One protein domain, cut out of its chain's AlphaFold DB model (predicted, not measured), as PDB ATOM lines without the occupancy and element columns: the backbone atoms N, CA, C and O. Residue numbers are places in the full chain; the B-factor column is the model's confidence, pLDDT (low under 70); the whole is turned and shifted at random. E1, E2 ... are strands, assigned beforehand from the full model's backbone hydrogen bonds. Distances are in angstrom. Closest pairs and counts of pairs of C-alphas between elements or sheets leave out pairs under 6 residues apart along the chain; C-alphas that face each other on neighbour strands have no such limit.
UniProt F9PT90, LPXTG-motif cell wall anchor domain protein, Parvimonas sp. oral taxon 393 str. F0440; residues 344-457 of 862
ATOM      1  N   TYR A 344     -21.052 -43.519 -54.127       91.62
ATOM      2  CA  TYR A 344     -21.187 -43.536 -52.679       91.62
ATOM      3  C   TYR A 344     -19.926 -43.016 -52.009       91.62
ATOM      4  O   TYR A 344     -18.808 -43.441 -52.312       91.62
ATOM      5  N   LYS A 345     -20.131 -42.088 -51.076       94.00
ATOM      6  CA  LYS A 345     -19.070 -41.477 -50.287       94.00
ATOM      7  C   LYS A 345     -18.574 -42.441 -49.214       94.00
ATOM      8  O   LYS A 345     -19.336 -42.868 -48.350       94.00
ATOM      9  N   ILE A 346     -17.273 -42.698 -49.226       94.50
ATOM     10  CA  ILE A 346     -16.555 -43.538 -48.276       94.50
ATOM     11  C   ILE A 346     -15.502 -42.685 -47.569       94.50
ATOM     12  O   ILE A 346     -14.688 -42.028 -48.210       94.50
ATOM     13  N   ASN A 347     -15.512 -42.689 -46.238       93.94
ATOM     14  CA  ASN A 347     -14.647 -41.846 -45.400       93.94
ATOM     15  C   ASN A 347     -13.835 -42.640 -44.364       93.94
ATOM     16  O   ASN A 347     -13.298 -42.055 -43.429       93.94
ATOM     17  N   TYR A 348     -13.772 -43.965 -44.503       93.62
ATOM     18  CA  TYR A 348     -13.138 -44.848 -43.522       93.62
ATOM     19  C   TYR A 348     -11.920 -45.606 -44.065       93.62
ATOM     20  O   TYR A 348     -11.374 -46.436 -43.342       93.62
ATOM     21  N   VAL A 349     -11.499 -45.365 -45.315       96.94
ATOM     22  CA  VAL A 349     -10.283 -45.970 -45.891       96.94
ATOM     23  C   VAL A 349      -9.051 -45.286 -45.307       96.94
ATOM     24  O   VAL A 349      -9.018 -44.061 -45.173       96.94
ATOM     25  N   ARG A 350      -8.043 -46.080 -44.940       97.19
ATOM     26  CA  ARG A 350      -6.855 -45.618 -44.214       97.19
ATOM     27  C   ARG A 350      -5.597 -46.272 -44.754       97.19
ATOM     28  O   ARG A 350      -5.637 -47.410 -45.215       97.19
ATOM     29  N   ILE A 351      -4.468 -45.595 -44.621       98.00
ATOM     30  CA  ILE A 351      -3.146 -46.208 -44.728       98.00
ATOM     31  C   ILE A 351      -2.779 -46.787 -43.361       98.00
ATOM     32  O   ILE A 351      -2.910 -46.125 -42.326       98.00
ATOM     33  N   LYS A 352      -2.327 -48.042 -43.350       95.44
ATOM     34  CA  LYS A 352      -1.875 -48.714 -42.133       95.44
ATOM     35  C   LYS A 352      -0.510 -48.165 -41.705       95.44
ATOM     36  O   LYS A 352       0.426 -48.162 -42.500       95.44
ATOM     37  N   GLN A 353      -0.396 -47.750 -40.444       91.88
ATOM     38  CA  GLN A 353       0.870 -47.324 -39.845       91.88
ATOM     39  C   GLN A 353       1.604 -48.516 -39.210       91.88
ATOM     40  O   GLN A 353       0.977 -49.368 -38.569       91.88
ATOM     41  N   ASP A 354       2.930 -48.565 -39.351       88.19
ATOM     42  CA  ASP A 354       3.765 -49.437 -38.523       88.19
ATOM     43  C   ASP A 354       3.995 -48.762 -37.165       88.19
ATOM     44  O   ASP A 354       4.690 -47.752 -37.067       88.19
ATOM     45  N   LYS A 355       3.419 -49.334 -36.101       85.38
ATOM     46  CA  LYS A 355       3.525 -48.791 -34.738       85.38
ATOM     47  C   LYS A 355       4.961 -48.762 -34.212       85.38
ATOM     48  O   LYS A 355       5.256 -47.955 -33.335       85.38
ATOM     49  N   ASN A 356       5.834 -49.633 -34.717       90.75
ATOM     50  CA  ASN A 356       7.228 -49.705 -34.286       90.75
ATOM     51  C   ASN A 356       8.132 -48.753 -35.079       90.75
ATOM     52  O   ASN A 356       9.210 -48.403 -34.604       90.75
ATOM     53  N   ASN A 357       7.708 -48.344 -36.277       89.31
ATOM     54  CA  ASN A 357       8.465 -47.455 -37.152       89.31
ATOM     55  C   ASN A 357       7.528 -46.540 -37.966       89.31
ATOM     56  O   ASN A 357       7.360 -46.751 -39.175       89.31
ATOM     57  N   PRO A 358       6.910 -45.532 -37.322       90.56
ATOM     58  CA  PRO A 358       5.951 -44.657 -37.982       90.56
ATOM     59  C   PRO A 358       6.566 -43.940 -39.186       90.56
ATOM     60  O   PRO A 358       7.664 -43.386 -39.107       90.56
ATOM     61  N   GLN A 359       5.847 -43.951 -40.303       94.56
ATOM     62  CA  GLN A 359       6.231 -43.283 -41.541       94.56
ATOM     63  C   GLN A 359       5.406 -42.010 -41.749       94.56
ATOM     64  O   GLN A 359       4.230 -41.944 -41.385       94.56
ATOM     65  N   ASP A 360       6.021 -41.009 -42.379       94.38
ATOM     66  CA  ASP A 360       5.337 -39.783 -42.790       94.38
ATOM     67  C   ASP A 360       4.670 -39.970 -44.160       94.38
ATOM     68  O   ASP A 360       5.339 -40.002 -45.194       94.38
ATOM     69  N   TYR A 361       3.339 -40.055 -44.157       96.44
ATOM     70  CA  TYR A 361       2.511 -40.158 -45.360       96.44
ATOM     71  C   TYR A 361       1.810 -38.838 -45.731       96.44
ATOM     72  O   TYR A 361       0.924 -38.832 -46.585       96.44
ATOM     73  N   SER A 362       2.170 -37.703 -45.124       94.75
ATOM     74  CA  SER A 362       1.450 -36.421 -45.285       94.75
ATOM     75  C   SER A 362       1.396 -35.882 -46.724       94.75
ATOM     76  O   SER A 362       0.482 -35.140 -47.078       94.75
ATOM     77  N   LYS A 363       2.360 -36.258 -47.574       95.94
ATOM     78  CA  LYS A 363       2.420 -35.861 -48.994       95.94
ATOM     79  C   LYS A 363       1.868 -36.911 -49.958       95.94
ATOM     80  O   LYS A 363       1.779 -36.645 -51.158       95.94
ATOM     81  N   VAL A 364       1.537 -38.098 -49.454       97.81
ATOM     82  CA  VAL A 364       1.065 -39.213 -50.269       97.81
ATOM     83  C   VAL A 364      -0.334 -38.918 -50.799       97.81
ATOM     84  O   VAL A 364      -1.232 -38.499 -50.063       97.81
ATOM     85  N   LYS A 365      -0.533 -39.205 -52.085       98.44
ATOM     86  CA  LYS A 365      -1.848 -39.293 -52.715       98.44
ATOM     87  C   LYS A 365      -2.125 -40.735 -53.110       98.44
ATOM     88  O   LYS A 365      -1.282 -41.390 -53.726       98.44
ATOM     89  N   VAL A 366      -3.319 -41.210 -52.785       98.56
ATOM     90  CA  VAL A 366      -3.818 -42.517 -53.218       98.56
ATOM     91  C   VAL A 366      -4.744 -42.302 -54.399       98.56
ATOM     92  O   VAL A 366      -5.643 -41.462 -54.340       98.56
ATOM     93  N   ILE A 367      -4.519 -43.043 -55.476       98.56
ATOM     94  CA  ILE A 367      -5.259 -42.881 -56.720       98.56
ATOM     95  C   ILE A 367      -5.948 -44.184 -57.061       98.56
ATOM     96  O   ILE A 367      -5.313 -45.236 -57.121       98.56
ATOM     97  N   PHE A 368      -7.250 -44.072 -57.280       98.62
ATOM     98  CA  PHE A 368      -8.160 -45.148 -57.617       98.62
ATOM     99  C   PHE A 368      -8.607 -44.935 -59.060       98.62
ATOM    100  O   PHE A 368      -9.330 -43.980 -59.342       98.62
ATOM    101  N   THR A 369      -8.190 -45.807 -59.972       98.62
ATOM    102  CA  THR A 369      -8.518 -45.701 -61.401       98.62
ATOM    103  C   THR A 369      -9.444 -46.841 -61.808       98.62
ATOM    104  O   THR A 369      -9.067 -48.002 -61.669       98.62
ATOM    105  N   SER A 370     -10.627 -46.526 -62.332       97.44
ATOM    106  CA  SER A 370     -11.548 -47.486 -62.953       97.44
ATOM    107  C   SER A 370     -11.638 -47.271 -64.467       97.44
ATOM    108  O   SER A 370     -10.980 -46.401 -65.035       97.44
ATOM    109  N   GLU A 371     -12.483 -48.053 -65.139       93.81
ATOM    110  CA  GLU A 371     -12.818 -47.854 -66.558       93.81
ATOM    111  C   GLU A 371     -13.614 -46.563 -66.819       93.81
ATOM    112  O   GLU A 371     -13.773 -46.166 -67.974       93.81
ATOM    113  N   TYR A 372     -14.193 -45.971 -65.771       93.50
ATOM    114  CA  TYR A 372     -15.176 -44.890 -65.869       93.50
ATOM    115  C   TYR A 372     -14.654 -43.573 -65.301       93.50
ATOM    116  O   TYR A 372     -15.095 -42.506 -65.725       93.50
ATOM    117  N   ASP A 373     -13.757 -43.629 -64.319       96.31
ATOM    118  CA  ASP A 373     -13.260 -42.455 -63.620       96.31
ATOM    119  C   ASP A 373     -11.939 -42.705 -62.881       96.31
ATOM    120  O   ASP A 373     -11.471 -43.830 -62.715       96.31
ATOM    121  N   THR A 374     -11.323 -41.614 -62.433       98.12
ATOM    122  CA  THR A 374     -10.163 -41.630 -61.541       98.12
ATOM    123  C   THR A 374     -10.465 -40.763 -60.330       98.12
ATOM    124  O   THR A 374     -10.854 -39.604 -60.475       98.12
ATOM    125  N   VAL A 375     -10.270 -41.319 -59.138       98.12
ATOM    126  CA  VAL A 375     -10.514 -40.651 -57.859       98.12
ATOM    127  C   VAL A 375      -9.194 -40.524 -57.116       98.12
ATOM    128  O   VAL A 375      -8.438 -41.487 -56.999       98.12
ATOM    129  N   VAL A 376      -8.908 -39.326 -56.618       98.25
ATOM    130  CA  VAL A 376      -7.675 -39.021 -55.888       98.25
ATOM    131  C   VAL A 376      -8.030 -38.701 -54.444       98.25
ATOM    132  O   VAL A 376      -8.847 -37.820 -54.190       98.25
ATOM    133  N   ALA A 377      -7.391 -39.394 -53.509       98.25
ATOM    134  CA  ALA A 377      -7.492 -39.128 -52.083       98.25
ATOM    135  C   ALA A 377      -6.159 -38.608 -51.550       98.25
ATOM    136  O   ALA A 377      -5.097 -39.143 -51.884       98.25
ATOM    137  N   THR A 378      -6.203 -37.591 -50.697       98.00
ATOM    138  CA  THR A 378      -5.031 -37.134 -49.940       98.00
ATOM    139  C   THR A 378      -5.093 -37.680 -48.521       98.00
ATOM    140  O   THR A 378      -6.161 -38.056 -48.034       98.00
ATOM    141  N   THR A 379      -3.956 -37.726 -47.841       97.75
ATOM    142  CA  THR A 379      -3.911 -38.117 -46.431       97.75
ATOM    143  C   THR A 379      -4.434 -37.006 -45.519       97.75
ATOM    144  O   THR A 379      -4.370 -35.815 -45.832       97.75
ATOM    145  N   LEU A 380      -5.001 -37.418 -44.390       96.94
ATOM    146  CA  LEU A 380      -5.413 -36.583 -43.265       96.94
ATOM    147  C   LEU A 380      -4.499 -36.876 -42.057       96.94
ATOM    148  O   LEU A 380      -3.774 -37.873 -42.084       96.94
ATOM    149  N   PRO A 381      -4.508 -36.037 -41.002       95.25
ATOM    150  CA  PRO A 381      -3.733 -36.304 -39.791       95.25
ATOM    151  C   PRO A 381      -4.015 -37.698 -39.219       95.25
ATOM    152  O   PRO A 381      -5.171 -38.116 -39.156       95.25
ATOM    153  N   GLU A 382      -2.950 -38.398 -38.819       94.19
ATOM    154  CA  GLU A 382      -3.037 -39.727 -38.209       94.19
ATOM    155  C   GLU A 382      -3.933 -39.711 -36.963       94.19
ATOM    156  O   GLU A 382      -3.850 -38.797 -36.137       94.19
ATOM    157  N   ASP A 383      -4.765 -40.740 -36.823       92.12
ATOM    158  CA  ASP A 383      -5.532 -41.013 -35.612       92.12
ATOM    159  C   ASP A 383      -5.179 -42.399 -35.040       92.12
ATOM    160  O   ASP A 383      -4.290 -43.098 -35.527       92.12
ATOM    161  N   GLU A 384      -5.874 -42.823 -33.981       90.00
ATOM    162  CA  GLU A 384      -5.590 -44.082 -33.274       90.00
ATOM    163  C   GLU A 384      -5.690 -45.357 -34.146       90.00
ATOM    164  O   GLU A 384      -5.183 -46.416 -33.756       90.00
ATOM    165  N   TRP A 385      -6.315 -45.273 -35.327       89.00
ATOM    166  CA  TRP A 385      -6.507 -46.391 -36.252       89.00
ATOM    167  C   TRP A 385      -5.570 -46.340 -37.471       89.00
ATOM    168  O   TRP A 385      -5.614 -47.255 -38.297       89.00
ATOM    169  N   GLY A 386      -4.729 -45.311 -37.607       92.81
ATOM    170  CA  GLY A 386      -3.791 -45.123 -38.720       92.81
ATOM    171  C   GLY A 386      -4.007 -43.795 -39.443       92.81
ATOM    172  O   GLY A 386      -4.614 -42.880 -38.897       92.81
ATOM    173  N   VAL A 387      -3.519 -43.675 -40.682       96.88
ATOM    174  CA  VAL A 387      -3.594 -42.417 -41.447       96.88
ATOM    175  C   VAL A 387      -4.854 -42.414 -42.317       96.88
ATOM    176  O   VAL A 387      -4.900 -43.149 -43.309       96.88
ATOM    177  N   PRO A 388      -5.900 -41.638 -41.976       97.44
ATOM    178  CA  PRO A 388      -7.118 -41.603 -42.766       97.44
ATOM    179  C   PRO A 388      -6.898 -40.903 -44.105       97.44
ATOM    180  O   PRO A 388      -6.024 -40.049 -44.256       97.44
ATOM    181  N   LEU A 389      -7.717 -41.265 -45.087       98.12
ATOM    182  CA  LEU A 389      -7.794 -40.559 -46.359       98.12
ATOM    183  C   LEU A 389      -8.936 -39.539 -46.339       98.12
ATOM    184  O   LEU A 389      -9.928 -39.705 -45.625       98.12
ATOM    185  N   THR A 390      -8.833 -38.500 -47.167       98.19
ATOM    186  CA  THR A 390      -9.991 -37.662 -47.499       98.19
ATOM    187  C   THR A 390     -11.126 -38.526 -48.050       98.19
ATOM    188  O   THR A 390     -10.841 -39.500 -48.753       98.19
ATOM    189  N   PRO A 391     -12.401 -38.179 -47.796       97.62
ATOM    190  CA  PRO A 391     -13.518 -38.942 -48.336       97.62
ATOM    191  C   PRO A 391     -13.437 -39.097 -49.858       97.62
ATOM    192  O   PRO A 391     -13.165 -38.126 -50.563       97.62
ATOM    193  N   ILE A 392     -13.713 -40.305 -50.343       96.94
ATOM    194  CA  ILE A 392     -13.744 -40.655 -51.767       96.94
ATOM    195  C   ILE A 392     -15.154 -41.055 -52.180       96.94
ATOM    196  O   ILE A 392     -15.899 -41.604 -51.374       96.94
ATOM    197  N   GLU A 393     -15.518 -40.807 -53.432       97.00
ATOM    198  CA  GLU A 393     -16.799 -41.226 -54.004       97.00
ATOM    199  C   GLU A 393     -16.548 -42.274 -55.079       97.00
ATOM    200  O   GLU A 393     -15.842 -42.002 -56.047       97.00
ATOM    201  N   LEU A 394     -17.105 -43.469 -54.901       96.62
ATOM    202  CA  LEU A 394     -16.866 -44.611 -55.783       96.62
ATOM    203  C   LEU A 394     -18.178 -45.140 -56.348       96.62
ATOM    204  O   LEU A 394     -19.204 -45.123 -55.661       96.62
ATOM    205  N   TYR A 395     -18.129 -45.659 -57.571       94.19
ATOM    206  CA  TYR A 395     -19.209 -46.488 -58.087       94.19
ATOM    207  C   TYR A 395     -19.251 -47.816 -57.335       94.19
ATOM    208  O   TYR A 395     -18.217 -48.425 -57.042       94.19
ATOM    209  N   GLU A 396     -20.459 -48.278 -57.041       90.31
ATOM    210  CA  GLU A 396     -20.639 -49.615 -56.504       90.31
ATOM    211  C   GLU A 396     -20.367 -50.681 -57.570       90.31
ATOM    212  O   GLU A 396     -20.640 -50.475 -58.752       90.31
ATOM    213  N   ASN A 397     -19.819 -51.823 -57.147       89.25
ATOM    214  CA  ASN A 397     -19.508 -52.975 -57.987       89.25
ATOM    215  C   ASN A 397     -18.524 -52.649 -59.123       89.25
ATOM    216  O   ASN A 397     -18.404 -53.412 -60.066       89.25
ATOM    217  N   VAL A 398     -17.783 -51.542 -59.041       95.06
ATOM    218  CA  VAL A 398     -16.733 -51.182 -60.002       95.06
ATOM    219  C   VAL A 398     -15.370 -51.411 -59.362       95.06
ATOM    220  O   VAL A 398     -15.131 -51.018 -58.219       95.06
ATOM    221  N   GLN A 399     -14.460 -52.034 -60.114       97.69
ATOM    222  CA  GLN A 399     -13.081 -52.239 -59.681       97.69
ATOM    223  C   GLN A 399     -12.217 -51.026 -60.029       97.69
ATOM    224  O   GLN A 399     -12.226 -50.529 -61.157       97.69
ATOM    225  N   TYR A 400     -11.430 -50.603 -59.050       98.56
ATOM    226  CA  TYR A 400     -10.457 -49.532 -59.132       98.56
ATOM    227  C   TYR A 400      -9.056 -50.103 -58.906       98.56
ATOM    228  O   TYR A 400      -8.774 -50.664 -57.848       98.56
ATOM    229  N   SER A 401      -8.161 -49.935 -59.876       98.50
ATOM    230  CA  SER A 401      -6.723 -50.117 -59.659       98.50
ATOM    231  C   SER A 401      -6.221 -49.070 -58.668       98.50
ATOM    232  O   SER A 401      -6.606 -47.902 -58.770       98.50
ATOM    233  N   VAL A 402      -5.347 -49.459 -57.739       98.25
ATOM    234  CA  VAL A 402      -4.826 -48.562 -56.697       98.25
ATOM    235  C   VAL A 402      -3.352 -48.268 -56.941       98.25
ATOM    236  O   VAL A 402      -2.540 -49.184 -57.060       98.25
ATOM    237  N   ARG A 403      -2.988 -46.982 -56.967       97.12
ATOM    238  CA  ARG A 403      -1.592 -46.528 -57.042       97.12
ATOM    239  C   ARG A 403      -1.303 -45.391 -56.074       97.12
ATOM    240  O   ARG A 403      -2.210 -44.712 -55.596       97.12
ATOM    241  N   ILE A 404      -0.016 -45.174 -55.822       97.94
ATOM    242  CA  ILE A 404       0.487 -44.083 -54.990       97.94
ATOM    243  C   ILE A 404       1.202 -43.059 -55.862       97.94
ATOM    244  O   ILE A 404       2.074 -43.408 -56.659       97.94
ATOM    245  N   GLU A 405       0.847 -41.794 -55.671       97.69
ATOM    246  CA  GLU A 405       1.665 -40.654 -56.064       97.69
ATOM    247  C   GLU A 405       2.305 -40.064 -54.809       97.69
ATOM    248  O   GLU A 405       1.622 -39.565 -53.915       97.69
ATOM    249  N   ASP A 406       3.631 -40.126 -54.751       97.19
ATOM    250  CA  ASP A 406       4.430 -39.569 -53.667       97.19
ATOM    251  C   ASP A 406       5.505 -38.642 -54.259       97.19
ATOM    252  O   ASP A 406       6.402 -39.133 -54.952       97.19
ATOM    253  N   PRO A 407       5.444 -37.321 -54.002       96.00
ATOM    254  CA  PRO A 407       6.442 -36.363 -54.477       96.00
ATOM    255  C   PRO A 407       7.870 -36.675 -54.021       96.00
ATOM    256  O   PRO A 407       8.821 -36.317 -54.714       96.00
ATOM    257  N   ASP A 408       8.028 -37.343 -52.875       96.62
ATOM    258  CA  ASP A 408       9.339 -37.709 -52.341       96.62
ATOM    259  C   ASP A 408       9.828 -39.070 -52.891       96.62
ATOM    260  O   ASP A 408      10.949 -39.483 -52.592       96.62
ATOM    261  N   ASN A 409       9.006 -39.761 -53.698       95.56
ATOM    262  CA  ASN A 409       9.285 -41.063 -54.314       95.56
ATOM    263  C   ASN A 409       9.753 -42.134 -53.303       95.56
ATOM    264  O   ASN A 409      10.616 -42.961 -53.608       95.56
ATOM    265  N   LYS A 410       9.204 -42.108 -52.083       97.00
ATOM    266  CA  LYS A 410       9.519 -43.035 -50.986       97.00
ATOM    267  C   LYS A 410       8.564 -44.214 -50.945       97.00
ATOM    268  O   LYS A 410       8.996 -45.315 -50.597       97.00
ATOM    269  N   PHE A 411       7.300 -43.996 -51.303       97.69
ATOM    270  CA  PHE A 411       6.242 -44.985 -51.124       97.69
ATOM    271  C   PHE A 411       5.583 -45.421 -52.432       97.69
ATOM    272  O   PHE A 411       5.476 -44.670 -53.403       97.69
ATOM    273  N   ALA A 412       5.123 -46.666 -52.431       97.31
ATOM    274  CA  ALA A 412       4.314 -47.277 -53.472       97.31
ATOM    275  C   ALA A 412       3.266 -48.208 -52.842       97.31
ATOM    276  O   ALA A 412       3.175 -48.330 -51.619       97.31
ATOM    277  N   ILE A 413       2.471 -48.870 -53.676       97.12
ATOM    278  CA  ILE A 413       1.539 -49.914 -53.253       97.12
ATOM    279  C   ILE A 413       1.572 -51.053 -54.269       97.12
ATOM    280  O   ILE A 413       1.690 -50.811 -55.469       97.12
ATOM    281  N   GLU A 414       1.475 -52.286 -53.779       95.94
ATOM    282  CA  GLU A 414       1.203 -53.457 -54.614       95.94
ATOM    283  C   GLU A 414      -0.186 -53.281 -55.237       95.94
ATOM    284  O   GLU A 414      -1.169 -53.149 -54.512       95.94
ATOM    285  N   ASN A 415      -0.279 -53.207 -56.565       95.50
ATOM    286  CA  ASN A 415      -1.537 -52.902 -57.248       95.50
ATOM    287  C   ASN A 415      -2.551 -54.053 -57.091       95.50
ATOM    288  O   ASN A 415      -2.186 -55.221 -57.212       95.50
ATOM    289  N   PHE A 416      -3.826 -53.731 -56.857       97.81
ATOM    290  CA  PHE A 416      -4.917 -54.701 -56.715       97.81
ATOM    291  C   PHE A 416      -6.280 -54.073 -57.078       97.81
ATOM    292  O   PHE A 416      -6.413 -52.849 -57.034       97.81
ATOM    293  N   PRO A 417      -7.303 -54.883 -57.422       98.06
ATOM    294  CA  PRO A 417      -8.634 -54.394 -57.777       98.06
ATOM    295  C   PRO A 417      -9.452 -54.054 -56.521       98.06
ATOM    296  O   PRO A 417     -10.076 -54.922 -55.907       98.06
ATOM    297  N   PHE A 418      -9.471 -52.784 -56.132       98.44
ATOM    298  CA  PHE A 418     -10.287 -52.267 -55.034       98.44
ATOM    299  C   PHE A 418     -11.742 -52.092 -55.479       98.44
ATOM    300  O   PHE A 418     -11.999 -51.471 -56.502       98.44
ATOM    301  N   THR A 419     -12.715 -52.594 -54.723       96.62
ATOM    302  CA  THR A 419     -14.138 -52.494 -55.091       96.62
ATOM    303  C   THR A 419     -15.004 -52.151 -53.887       96.62
ATOM    304  O   THR A 419     -14.771 -52.659 -52.789       96.62
ATOM    305  N   LEU A 420     -16.025 -51.321 -54.097       94.56
ATOM    306  CA  LEU A 420     -17.103 -51.084 -53.135       94.56
ATOM    307  C   LEU A 420     -18.257 -52.047 -53.433       94.56
ATOM    308  O   LEU A 420     -18.636 -52.191 -54.590       94.56
ATOM    309  N   VAL A 421     -18.800 -52.707 -52.412       88.56
ATOM    310  CA  VAL A 421     -19.909 -53.662 -52.559       88.56
ATOM    311  C   VAL A 421     -20.910 -53.455 -51.427       88.56
ATOM    312  O   VAL A 421     -20.508 -53.421 -50.256       88.56
ATOM    313  N   ASP A 422     -22.198 -53.366 -51.747       82.50
ATOM    314  CA  ASP A 422     -23.270 -53.366 -50.759       82.50
ATOM    315  C   ASP A 422     -23.418 -54.745 -50.115       82.50
ATOM    316  O   ASP A 422     -23.356 -55.791 -50.770       82.50
ATOM    317  N   LYS A 423     -23.510 -54.749 -48.788       77.19
ATOM    318  CA  LYS A 423     -23.682 -55.937 -47.952       77.19
ATOM    319  C   LYS A 423     -24.908 -55.810 -47.042       77.19
ATOM    320  O   LYS A 423     -25.024 -56.573 -46.079       77.19
ATOM    321  N   SER A 424     -25.804 -54.862 -47.323       70.00
ATOM    322  CA  SER A 424     -27.025 -54.599 -46.549       70.00
ATOM    323  C   SER A 424     -27.957 -55.812 -46.490       70.00
ATOM    324  O   SER A 424     -28.729 -55.949 -45.543       70.00
ATOM    325  N   GLU A 425     -27.808 -56.776 -47.407       64.75
ATOM    326  CA  GLU A 425     -28.532 -58.047 -47.379       64.75
ATOM    327  C   GLU A 425     -28.189 -58.941 -46.176       64.75
ATOM    328  O   GLU A 425     -28.900 -59.911 -45.920       64.75
ATOM    329  N   ARG A 426     -27.086 -58.685 -45.457       66.12
ATOM    330  CA  ARG A 426     -26.544 -59.611 -44.442       66.12
ATOM    331  C   ARG A 426     -27.183 -59.491 -43.059       66.12
ATOM    332  O   ARG A 426     -27.144 -60.468 -42.308       66.12
ATOM    333  N   GLY A 427     -27.792 -58.349 -42.750       56.16
ATOM    334  CA  GLY A 427     -28.491 -58.092 -41.494       56.16
ATOM    335  C   GLY A 427     -27.597 -58.048 -40.238       56.16
ATOM    336  O   GLY A 427     -26.429 -58.443 -40.260       56.16
ATOM    337  N   PRO A 428     -28.163 -57.639 -39.085       54.03
ATOM    338  CA  PRO A 428     -27.416 -57.379 -37.844       54.03
ATOM    339  C   PRO A 428     -26.835 -58.639 -37.180       54.03
ATOM    340  O   PRO A 428     -25.930 -58.549 -36.355       54.03
ATOM    341  N   ASN A 429     -27.333 -59.825 -37.547       54.41
ATOM    342  CA  ASN A 429     -26.935 -61.113 -36.969       54.41
ATOM    343  C   ASN A 429     -25.863 -61.839 -37.799       54.41
ATOM    344  O   ASN A 429     -25.645 -63.042 -37.629       54.41
ATOM    345  N   HIS A 430     -25.193 -61.155 -38.730       60.81
ATOM    346  CA  HIS A 430     -24.113 -61.762 -39.504       60.81
ATOM    347  C   HIS A 430     -23.014 -62.321 -38.567       60.81
ATOM    348  O   HIS A 430     -22.595 -61.613 -37.651       60.81
ATOM    349  N   PRO A 431     -22.463 -63.537 -38.790       55.78
ATOM    350  CA  PRO A 431     -21.488 -64.157 -37.877       55.78
ATOM    351  C   PRO A 431     -20.218 -63.326 -37.646       55.78
ATOM    352  O   PRO A 431     -19.566 -63.445 -36.613       55.78
ATOM    353  N   LYS A 432     -19.870 -62.453 -38.602       61.78
ATOM    354  CA  LYS A 432     -18.750 -61.505 -38.475       61.78
ATOM    355  C   LYS A 432     -19.129 -60.169 -37.814       61.78
ATOM    356  O   LYS A 432     -18.300 -59.267 -37.811       61.78
ATOM    357  N   LYS A 433     -20.362 -60.029 -37.304       61.12
ATOM    358  CA  LYS A 433     -20.940 -58.798 -36.729       61.12
ATOM    359  C   LYS A 433     -20.774 -57.576 -37.638       61.12
ATOM    360  O   LYS A 433     -20.452 -56.486 -37.177       61.12
ATOM    361  N   TRP A 434     -20.912 -57.782 -38.945       62.06
ATOM    362  CA  TRP A 434     -20.905 -56.670 -39.891       62.06
ATOM    363  C   TRP A 434     -22.229 -55.927 -39.743       62.06
ATOM    364  O   TRP A 434     -23.267 -56.571 -39.605       62.06
ATOM    365  N   GLY A 435     -22.167 -54.599 -39.712       61.91
ATOM    366  CA  GLY A 435     -23.365 -53.775 -39.786       61.91
ATOM    367  C   GLY A 435     -23.985 -53.846 -41.179       61.91
ATOM    368  O   GLY A 435     -23.390 -54.379 -42.119       61.91
ATOM    369  N   ASP A 436     -25.183 -53.290 -41.308       64.75
ATOM    370  CA  ASP A 436     -25.724 -52.989 -42.628       64.75
ATOM    371  C   ASP A 436     -24.835 -51.911 -43.282       64.75
ATOM    372  O   ASP A 436     -24.346 -51.003 -42.597       64.75
ATOM    373  N   GLY A 437     -24.599 -52.014 -44.591       75.25
ATOM    374  CA  GLY A 437     -23.888 -50.981 -45.336       75.25
ATOM    375  C   GLY A 437     -22.960 -51.486 -46.433       75.25
ATOM    376  O   GLY A 437     -22.861 -52.678 -46.733       75.25
ATOM    377  N   LYS A 438     -22.260 -50.524 -47.036       86.12
ATOM    378  CA  LYS A 438     -21.336 -50.740 -48.149       86.12
ATOM    379  C   LYS A 438     -19.913 -50.877 -47.627       86.12
ATOM    380  O   LYS A 438     -19.483 -50.111 -46.768       86.12
ATOM    381  N   TYR A 439     -19.189 -51.861 -48.150       90.12
ATOM    382  CA  TYR A 439     -17.849 -52.218 -47.690       90.12
ATOM    383  C   TYR A 439     -16.875 -52.316 -48.853       90.12
ATOM    384  O   TYR A 439     -17.248 -52.673 -49.969       90.12
ATOM    385  N   VAL A 440     -15.607 -52.027 -48.569       95.06
ATOM    386  CA  VAL A 440     -14.541 -52.063 -49.569       95.06
ATOM    387  C   VAL A 440     -13.732 -53.348 -49.464       95.06
ATOM    388  O   VAL A 440     -13.365 -53.790 -48.367       95.06
ATOM    389  N   PHE A 441     -13.442 -53.938 -50.616       95.88
ATOM    390  CA  PHE A 441     -12.753 -55.212 -50.728       95.88
ATOM    391  C   PHE A 441     -11.654 -55.166 -51.780       95.88
ATOM    392  O   PHE A 441     -11.722 -54.419 -52.751       95.88
ATOM    393  N   ASP A 442     -10.668 -56.031 -51.594       97.56
ATOM    394  CA  ASP A 442      -9.776 -56.465 -52.653       97.56
ATOM    395  C   ASP A 442     -10.469 -57.595 -53.422       97.56
ATOM    396  O   ASP A 442     -10.629 -58.716 -52.920       97.56
ATOM    397  N   HIS A 443     -10.892 -57.296 -54.645       96.69
ATOM    398  CA  HIS A 443     -11.628 -58.219 -55.498       96.69
ATOM    399  C   HIS A 443     -10.786 -59.433 -55.924       96.69
ATOM    400  O   HIS A 443     -11.356 -60.445 -56.319       96.69
ATOM    401  N   SER A 444      -9.455 -59.397 -55.794       95.88
ATOM    402  CA  SER A 444      -8.597 -60.543 -56.129       95.88
ATOM    403  C   SER A 444      -8.618 -61.660 -55.081       95.88
ATOM    404  O   SER A 444      -8.259 -62.794 -55.384       95.88
ATOM    405  N   SER A 445      -9.062 -61.362 -53.854       94.25
ATOM    406  CA  SER A 445      -9.088 -62.313 -52.729       94.25
ATOM    407  C   SER A 445     -10.410 -62.327 -51.946       94.25
ATOM    408  O   SER A 445     -10.650 -63.223 -51.126       94.25
ATOM    409  N   CYS A 446     -11.288 -61.347 -52.194       91.62
ATOM    410  CA  CYS A 446     -12.436 -60.981 -51.354       91.62
ATOM    411  C   CYS A 446     -12.039 -60.550 -49.926       91.62
ATOM    412  O   CYS A 446     -12.846 -60.649 -48.995       91.62
ATOM    413  N   GLY A 447     -10.792 -60.107 -49.738       92.75
ATOM    414  CA  GLY A 447     -10.286 -59.567 -48.477       92.75
ATOM    415  C   GLY A 447     -10.781 -58.143 -48.223       92.75
ATOM    416  O   GLY A 447     -11.108 -57.419 -49.155       92.75
ATOM    417  N   ASN A 448     -10.846 -57.728 -46.956       92.31
ATOM    418  CA  ASN A 448     -11.163 -56.342 -46.602       92.31
ATOM    419  C   ASN A 448     -10.057 -55.396 -47.112       92.31
ATOM    420  O   ASN A 448      -8.878 -55.690 -46.925       92.31
ATOM    421  N   ALA A 449     -10.444 -54.263 -47.706       96.50
ATOM    422  CA  ALA A 449      -9.517 -53.249 -48.218       96.50
ATOM    423  C   ALA A 449      -9.615 -51.904 -47.471       96.50
ATOM    424  O   ALA A 449      -9.221 -50.866 -47.990       96.50
ATOM    425  N   THR A 450     -10.154 -51.900 -46.247       95.44
ATOM    426  CA  THR A 450     -10.246 -50.688 -45.417       95.44
ATOM    427  C   THR A 450      -8.860 -50.120 -45.108       95.44
ATOM    428  O   THR A 450      -8.700 -48.903 -45.047       95.44
ATOM    429  N   PHE A 451      -7.865 -50.994 -44.938       96.81
ATOM    430  CA  PHE A 451      -6.487 -50.622 -44.638       96.81
ATOM    431  C   PHE A 451      -5.574 -50.909 -45.830       96.81
ATOM    432  O   PHE A 451      -5.388 -52.063 -46.219       96.81
ATOM    433  N   LEU A 452      -4.975 -49.854 -46.370       97.62
ATOM    434  CA  LEU A 452      -3.983 -49.910 -47.434       97.62
ATOM    435  C   LEU A 452      -2.592 -50.091 -46.824       97.62
ATOM    436  O   LEU A 452      -2.209 -49.358 -45.910       97.62
ATOM    437  N   ASN A 453      -1.835 -51.061 -47.333       95.19
ATOM    438  CA  ASN A 453      -0.457 -51.300 -46.912       95.19
ATOM    439  C   ASN A 453       0.477 -50.712 -47.966       95.19
ATOM    440  O   ASN A 453       0.536 -51.217 -49.086       95.19
ATOM    441  N   LEU A 454       1.173 -49.637 -47.611       96.75
ATOM    442  CA  LEU A 454       2.183 -49.042 -48.475       96.75
ATOM    443  C   LEU A 454       3.493 -49.808 -48.330       96.75
ATOM    444  O   LEU A 454       3.816 -50.342 -47.268       96.75
ATOM    445  N   VAL A 455       4.250 -49.836 -49.415       95.94
ATOM    446  CA  VAL A 455       5.584 -50.427 -49.477       95.94
ATOM    447  C   VAL A 455       6.594 -49.367 -49.885       95.94
ATOM    448  O   VAL A 455       6.232 -48.275 -50.335       95.94
ATOM    449  N   LYS A 456       7.878 -49.681 -49.732       96.38
ATOM    450  CA  LYS A 456       8.942 -48.812 -50.225       96.38
ATOM    451  C   LYS A 456       8.861 -48.725 -51.750       96.38
ATOM    452  O   LYS A 456       8.608 -49.709 -52.439       96.38
ATOM    453  N   LYS A 457       9.110 -47.544 -52.298       96.75
ATOM    454  CA  LYS A 457       9.199 -47.376 -53.743       96.75
ATOM    455  C   LYS A 457      10.300 -48.265 -54.328       96.75
ATOM    456  O   LYS A 457      11.414 -48.312 -53.802       96.75
TER     457      LYS A 457
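This is residues 344 to 457 of the 862 residues of the protein "LPXTG-motif cell wall anchor domain protein" of Parvimonas sp. oral taxon 393 str. F0440 (UniProt F9PT90). With little regular structure, this domain is a loose partial barrel: the strongly twisted sheet E3-E2-E5-E6-E7 curls, and the short ribbon E1-E4 partly fills its open side, amid long loops. The 114 printed residues include seven named strands, E1 to E7, holding 35 residues, and no named helix: all strand, both sheets antiparallel. The whole is compact, radius of gyration of the C-alphas 14.4 A, spanning 44 by 34 by 23 A.

E1, residues 344 to 346, is antiparallel to E4, residues 392 to 395 (N 346 to O 392, 2.8 A). E2, residues 365 to 369, and E3, residues 374 to 378, form a hairpin (N 368 to O 375, 2.9 A). E5, residues 399 to 405, pairs with E2 (N 403 to O 367, 2.9 A) and, staggered, with E6, residues 417 to 422 (N 400 to O 418, 2.8 A). E7, residues 438 to 442, ends the meander E5 E6 E7, successive antiparallel neighbours (N 441 to O 419, 2.9 A).

C-alpha 344 is at (-21.187, -43.536, -52.679), C-alpha 442 at (-9.776, -56.465, -52.653). E5 measures 19.1 A.

The printed part has no cut. E6 to E7 is among the long links; there, residues 425 to 436 have pLDDT under 70.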